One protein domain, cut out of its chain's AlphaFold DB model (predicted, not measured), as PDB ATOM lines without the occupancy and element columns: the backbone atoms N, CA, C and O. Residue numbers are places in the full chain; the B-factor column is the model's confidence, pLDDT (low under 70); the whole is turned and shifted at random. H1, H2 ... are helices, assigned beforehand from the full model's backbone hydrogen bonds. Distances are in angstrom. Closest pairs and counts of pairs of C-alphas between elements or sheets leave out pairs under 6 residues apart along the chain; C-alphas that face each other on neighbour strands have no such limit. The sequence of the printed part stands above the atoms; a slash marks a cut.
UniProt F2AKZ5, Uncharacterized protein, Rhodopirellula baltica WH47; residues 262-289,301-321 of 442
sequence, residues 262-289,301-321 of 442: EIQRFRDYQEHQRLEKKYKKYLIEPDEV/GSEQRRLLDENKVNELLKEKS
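Overview. This is residues 262 to 289 and 301 to 321 of the 442 residues of an uncharacterized protein of Rhodopirellula baltica WH47 (UniProt F2AKZ5). Two long helices, H1 and H2, run opposite ways at a small angle to each other, shifted lengthwise, so that they are loosely side by side over only part of their length and residues 262 to 274 of H1 stick out free. The chain between them is cut, and the printed residues 283 to 289 and 301 to 302 make the turn at the far end. The printed part has 49 residues with two named helices, H1 then H2, and no named strand; the class is all helix. It is loose, with a radius of gyration of the C-alphas of 13.7 A, and flat, spanning 44 by 23 by 7 A.

Arrangement. Begin with H1, residues 262 to 282, the longest helix. Look then at H2, residues 303 to 321: the two only just touch, with 3 pairs of C-alphas within 8 A, and the closest C-alphas are those of Tyr 282 and Asp 309, 6.9 A apart. H1 touches with residues 279 to 282 alone and H2 with residues 309 to 313 alone. Their lines stand at a shallow tilt of 13 degrees, opposite ways, and their centres are 18.5 A apart. In H1 and H2 every O i to N i+4 pair is within hydrogen-bond range.

Along the chain. Find C-alpha 262 at (180.494, 198.547, 140.296); from there H1 runs 30.4 A to C-alpha 282 at (162.488, 174.740, 145.813). H2 runs 26.8 A from C-alpha 303 to C-alpha 321 at (171.636, 179.401, 130.211).

Size, cuts and confidence. The two C-alphas farthest apart are those of Glu 262 and Ser 302, at 44.5 A. Residues 290 to 300 are not printed, and C-alphas 289 and 301 are 6.4 A apart across this cut. The link from H1 to H2 is the link across the cut. Mean pLDDT of the printed part is 83.7; residues 284 to 286 and 288 to 289 are under 70.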
ATOM      1  N   GLU A 262     180.900 198.901 138.933       89.00
ATOM      2  CA  GLU A 262     180.494 198.547 140.296       89.00
ATOM      3  C   GLU A 262     178.967 198.481 140.428       89.00
ATOM      4  O   GLU A 262     178.442 197.589 141.101       89.00
ATOM      5  N   ILE A 263     178.250 199.381 139.747       92.38
ATOM      6  CA  ILE A 263     176.782 199.376 139.699       92.38
ATOM      7  C   ILE A 263     176.275 198.122 138.976       92.38
ATOM      8  O   ILE A 263     175.336 197.477 139.454       92.38
ATOM      9  N   GLN A 264     176.900 197.739 137.860       94.88
ATOM     10  CA  GLN A 264     176.500 196.553 137.108       94.88
ATOM     11  C   GLN A 264     176.776 195.260 137.889       94.88
ATOM     12  O   GLN A 264     175.857 194.458 138.062       94.88
ATOM     13  N   ARG A 265     177.969 195.109 138.490       91.62
ATOM     14  CA  ARG A 265     178.283 193.965 139.375       91.62
ATOM     15  C   ARG A 265     177.273 193.818 140.512       91.62
ATOM     16  O   ARG A 265     176.964 192.707 140.939       91.62
ATOM     17  N   PHE A 266     176.737 194.932 141.009       82.50
ATOM     18  CA  PHE A 266     175.717 194.908 142.048       82.50
ATOM     19  C   PHE A 266     174.352 194.419 141.547       82.50
ATOM     20  O   PHE A 266     173.679 193.663 142.256       82.50
ATOM     21  N   ARG A 267     173.933 194.822 140.340       92.19
ATOM     22  CA  ARG A 267     172.698 194.307 139.722       92.19
ATOM     23  C   ARG A 267     172.775 192.793 139.555       92.19
ATOM     24  O   ARG A 267     171.861 192.096 139.998       92.19
ATOM     25  N   ASP A 268     173.907 192.310 139.057       93.19
ATOM     26  CA  ASP A 268     174.161 190.882 138.867       93.19
ATOM     27  C   ASP A 268     174.174 190.138 140.215       93.19
ATOM     28  O   ASP A 268     173.562 189.078 140.363       93.19
ATOM     29  N   TYR A 269     174.784 190.724 141.254       90.81
ATOM     30  CA  TYR A 269     174.771 190.162 142.609       90.81
ATOM     31  C   TYR A 269     173.355 190.077 143.206       90.81
ATOM     32  O   TYR A 269     172.995 189.071 143.828       90.81
ATOM     33  N   GLN A 270     172.515 191.102 143.013       89.44
ATOM     34  CA  GLN A 270     171.123 191.058 143.468       89.44
ATOM     35  C   GLN A 270     170.309 189.992 142.740       89.44
ATOM     36  O   GLN A 270     169.488 189.311 143.365       89.44
ATOM     37  N   GLU A 271     170.510 189.857 141.434       87.94
ATOM     38  CA  GLU A 271     169.857 188.828 140.638       87.94
ATOM     39  C   GLU A 271     170.287 187.431 141.090       87.94
ATOM     40  O   GLU A 271     169.429 186.582 141.354       87.94
ATOM     41  N   HIS A 272     171.584 187.232 141.327       90.06
ATOM     42  CA  HIS A 272     172.116 185.995 141.886       90.06
ATOM     43  C   HIS A 272     171.464 185.651 143.233       90.06
ATOM     44  O   HIS A 272     170.962 184.544 143.412       90.06
ATOM     45  N   GLN A 273     171.370 186.610 144.158       89.19
ATOM     46  CA  GLN A 273     170.711 186.425 145.457       89.19
ATOM     47  C   GLN A 273     169.213 186.096 145.331       89.19
ATOM     48  O   GLN A 273     168.671 185.304 146.110       89.19
ATOM     49  N   ARG A 274     168.506 186.689 144.359       85.31
ATOM     50  CA  ARG A 274     167.094 186.357 144.088       85.31
ATOM     51  C   ARG A 274     166.953 184.939 143.545       85.31
ATOM     52  O   ARG A 274     166.048 184.224 143.979       85.31
ATOM     53  N   LEU A 275     167.837 184.532 142.638       84.06
ATOM     54  CA  LEU A 275     167.866 183.181 142.082       84.06
ATOM     55  C   LEU A 275     168.234 182.143 143.143       84.06
ATOM     56  O   LEU A 275     167.570 181.116 143.225       84.06
ATOM     57  N   GLU A 276     169.204 182.429 144.004       86.44
ATOM     58  CA  GLU A 276     169.607 181.551 145.103       86.44
ATOM     59  C   GLU A 276     168.469 181.363 146.114       86.44
ATOM     60  O   GLU A 276     168.135 180.238 146.478       86.44
ATOM     61  N   LYS A 277     167.771 182.443 146.496       84.12
ATOM     62  CA  LYS A 277     166.569 182.352 147.344       84.12
ATOM     63  C   LYS A 277     165.442 181.575 146.672       84.12
ATOM     64  O   LYS A 277     164.731 180.828 147.344       84.12
ATOM     65  N   LYS A 278     165.262 181.750 145.358       82.00
ATOM     66  CA  LYS A 278     164.288 180.986 144.569       82.00
ATOM     67  C   LYS A 278     164.661 179.504 144.585       82.00
ATOM     68  O   LYS A 278     163.796 178.694 144.882       82.00
ATOM     69  N   TYR A 279     165.928 179.169 144.356       81.12
ATOM     70  CA  TYR A 279     166.435 177.799 144.375       81.12
ATOM     71  C   TYR A 279     166.282 177.161 145.754       81.12
ATOM     72  O   TYR A 279     165.648 176.121 145.864       81.12
ATOM     73  N   LYS A 280     166.720 177.837 146.823       82.69
ATOM     74  CA  LYS A 280     166.577 177.366 148.208       82.69
ATOM     75  C   LYS A 280     165.119 177.141 148.617       82.69
ATOM     76  O   LYS A 280     164.832 176.248 149.398       82.69
ATOM     77  N   LYS A 281     164.179 177.918 148.067       79.00
ATOM     78  CA  LYS A 281     162.738 177.699 148.277       79.00
ATOM     79  C   LYS A 281     162.219 176.422 147.598       79.00
ATOM     80  O   LYS A 281     161.214 175.884 148.050       79.00
ATOM     81  N   TYR A 282     162.845 175.981 146.511       73.62
ATOM     82  CA  TYR A 282     162.488 174.740 145.813       73.62
ATOM     83  C   TYR A 282     163.322 173.539 146.276       73.62
ATOM     84  O   TYR A 282     162.881 172.409 146.118       73.62
ATOM     85  N   LEU A 283     164.476 173.781 146.898       76.88
ATOM     86  CA  LEU A 283     165.317 172.783 147.550       76.88
ATOM     87  C   LEU A 283     164.872 172.553 149.003       76.88
ATOM     88  O   LEU A 283     165.667 172.654 149.931       76.88
ATOM     89  N   ILE A 284     163.578 172.314 149.216       69.50
ATOM     90  CA  ILE A 284     163.131 171.836 150.526       69.50
ATOM     91  C   ILE A 284     163.601 170.388 150.615       69.50
ATOM     92  O   ILE A 284     163.188 169.555 149.805       69.50
ATOM     93  N   GLU A 285     164.510 170.116 151.548       67.31
ATOM     94  CA  GLU A 285     164.985 168.760 151.789       67.31
ATOM     95  C   GLU A 285     163.778 167.880 152.158       67.31
ATOM     96  O   GLU A 285     162.919 168.305 152.938       67.31
ATOM     97  N   PRO A 286     163.655 166.675 151.575       59.00
ATOM     98  CA  PRO A 286     162.488 165.815 151.774       59.00
ATOM     99  C   PRO A 286     162.243 165.465 153.248       59.00
ATOM    100  O   PRO A 286     161.106 165.177 153.618       59.00
ATOM    101  N   ASP A 287     163.275 165.563 154.085       72.06
ATOM    102  CA  ASP A 287     163.223 165.281 155.518       72.06
ATOM    103  C   ASP A 287     162.572 166.418 156.335       72.06
ATOM    104  O   ASP A 287     162.126 166.191 157.459       72.06
ATOM    105  N   GLU A 288     162.459 167.631 155.775       66.69
ATOM    106  CA  GLU A 288     161.826 168.793 156.427       66.69
ATOM    107  C   GLU A 288     160.327 168.930 156.105       66.69
ATOM    108  O   GLU A 288     159.627 169.775 156.671       66.69
ATOM    109  N   VAL A 289     159.805 168.112 155.190       59.31
ATOM    110  CA  VAL A 289     158.412 168.193 154.751       59.31
ATOM    111  C   VAL A 289     157.526 167.311 155.625       59.31
ATOM    112  O   VAL A 289     157.529 166.087 155.503       59.31
ATOM    113  N   GLY A 301     156.333 165.620 149.498       73.00
ATOM    114  CA  GLY A 301     157.129 164.406 149.732       73.00
ATOM    115  C   GLY A 301     156.821 163.221 148.801       73.00
ATOM    116  O   GLY A 301     157.553 162.236 148.809       73.00
ATOM    117  N   SER A 302     155.791 163.294 147.950       83.44
ATOM    118  CA  SER A 302     155.570 162.268 146.919       83.44
ATOM    119  C   SER A 302     156.594 162.360 145.787       83.44
ATOM    120  O   SER A 302     156.970 163.451 145.352       83.44
ATOM    121  N   GLU A 303     156.978 161.206 145.240       83.88
ATOM    122  CA  GLU A 303     157.862 161.103 144.070       83.88
ATOM    123  C   GLU A 303     157.323 161.906 142.871       83.88
ATOM    124  O   GLU A 303     158.066 162.577 142.161       83.88
ATOM    125  N   GLN A 304     155.998 161.943 142.709       83.31
ATOM    126  CA  GLN A 304     155.347 162.732 141.667       83.31
ATOM    127  C   GLN A 304     155.539 164.244 141.859       83.31
ATOM    128  O   GLN A 304     155.685 164.972 140.876       83.31
ATOM    129  N   ARG A 305     155.556 164.739 143.105       81.44
ATOM    130  CA  ARG A 305     155.859 166.148 143.380       81.44
ATOM    131  C   ARG A 305     157.332 166.454 143.122       81.44
ATOM    132  O   ARG A 305     157.626 167.473 142.503       81.44
ATOM    133  N   ARG A 306     158.220 165.538 143.512       82.44
ATOM    134  CA  ARG A 306     159.661 165.640 143.262       82.44
ATOM    135  C   ARG A 306     159.970 165.776 141.771       82.44
ATOM    136  O   ARG A 306     160.686 166.694 141.399       82.44
ATOM    137  N   LEU A 307     159.357 164.958 140.914       90.38
ATOM    138  CA  LEU A 307     159.537 165.059 139.459       90.38
ATOM    139  C   LEU A 307     159.066 166.406 138.886       90.38
ATOM    140  O   LEU A 307     159.676 166.936 137.958       90.38
ATOM    141  N   LEU A 308     157.989 166.986 139.429       87.94
ATOM    142  CA  LEU A 308     157.525 168.316 139.017       87.94
ATOM    143  C   LEU A 308     158.497 169.417 139.445       87.94
ATOM    144  O   LEU A 308     158.767 170.328 138.662       87.94
ATOM    145  N   ASP A 309     159.019 169.334 140.667       84.88
ATOM    146  CA  ASP A 309     159.974 170.309 141.187       84.88
ATOM    147  C   ASP A 309     161.336 170.186 140.467       84.88
ATOM    148  O   ASP A 309     161.898 171.205 140.065       84.88
ATOM    149  N   GLU A 310     161.808 168.970 140.167       89.38
ATOM    150  CA  GLU A 310     163.007 168.711 139.350       89.38
ATOM    151  C   GLU A 310     162.851 169.236 137.914       89.38
ATOM    152  O   GLU A 310     163.733 169.936 137.410       89.38
ATOM    153  N   ASN A 311     161.707 168.992 137.264       93.88
ATOM    154  CA  ASN A 311     161.426 169.553 135.938       93.88
ATOM    155  C   ASN A 311     161.430 171.084 135.956       93.88
ATOM    156  O   ASN A 311     162.003 171.713 135.066       93.88
ATOM    157  N   LYS A 312     160.852 171.692 136.994       90.44
ATOM    158  CA  LYS A 312     160.837 173.148 137.151       90.44
ATOM    159  C   LYS A 312     162.236 173.717 137.390       90.44
ATOM    160  O   LYS A 312     162.559 174.782 136.869       90.44
ATOM    161  N   VAL A 313     163.080 173.021 138.149       87.56
ATOM    162  CA  VAL A 313     164.495 173.385 138.319       87.56
ATOM    163  C   VAL A 313     165.239 173.308 136.983       87.56
ATOM    164  O   VAL A 313     165.961 174.245 136.643       87.56
ATOM    165  N   ASN A 314     165.019 172.254 136.196       91.19
ATOM    166  CA  ASN A 314     165.637 172.097 134.879       91.19
ATOM    167  C   ASN A 314     165.193 173.187 133.887       91.19
ATOM    168  O   ASN A 314     166.025 173.715 133.149       91.19
ATOM    169  N   GLU A 315     163.916 173.581 133.900       92.00
ATOM    170  CA  GLU A 315     163.427 174.722 133.113       92.00
ATOM    171  C   GLU A 315     164.115 176.031 133.516       92.00
ATOM    172  O   GLU A 315     164.575 176.770 132.646       92.00
ATOM    173  N   LEU A 316     164.256 176.294 134.820       82.81
ATOM    174  CA  LEU A 316     164.936 177.495 135.316       82.81
ATOM    175  C   LEU A 316     166.430 177.511 134.972       82.81
ATOM    176  O   LEU A 316     166.977 178.570 134.671       82.81
ATOM    177  N   LEU A 317     167.100 176.356 134.995       85.12
ATOM    178  CA  LEU A 317     168.494 176.243 134.558       85.12
ATOM    179  C   LEU A 317     168.632 176.495 133.054       85.12
ATOM    180  O   LEU A 317     169.562 177.185 132.630       85.12
ATOM    181  N   LYS A 318     167.687 175.997 132.251       92.38
ATOM    182  CA  LYS A 318     167.649 176.254 130.811       92.38
ATOM    183  C   LYS A 318     167.413 177.737 130.516       92.38
ATOM    184  O   LYS A 318     168.135 178.303 129.700       92.38
ATOM    185  N   GLU A 319     166.485 178.381 131.220       85.88
ATOM    186  CA  GLU A 319     166.246 179.828 131.121       85.88
ATOM    187  C   GLU A 319     167.501 180.631 131.504       85.88
ATOM    188  O   GLU A 319     167.915 181.518 130.758       85.88
ATOM    189  N   LYS A 320     168.185 180.247 132.593       84.12
ATOM    190  CA  LYS A 320     169.453 180.868 133.019       84.12
ATOM    191  C   LYS A 320     170.543 180.753 131.949       84.12
ATOM    192  O   LYS A 320     171.259 181.719 131.705       84.12
ATOM    193  N   SER A 321     170.660 179.597 131.294       81.44
ATOM    194  CA  SER A 321     171.636 179.401 130.211       81.44
ATOM    195  C   SER A 321     171.328 180.223 128.955       81.44
ATOM    196  O   SER A 321     172.243 180.550 128.212       81.44
TER     197      SER A 321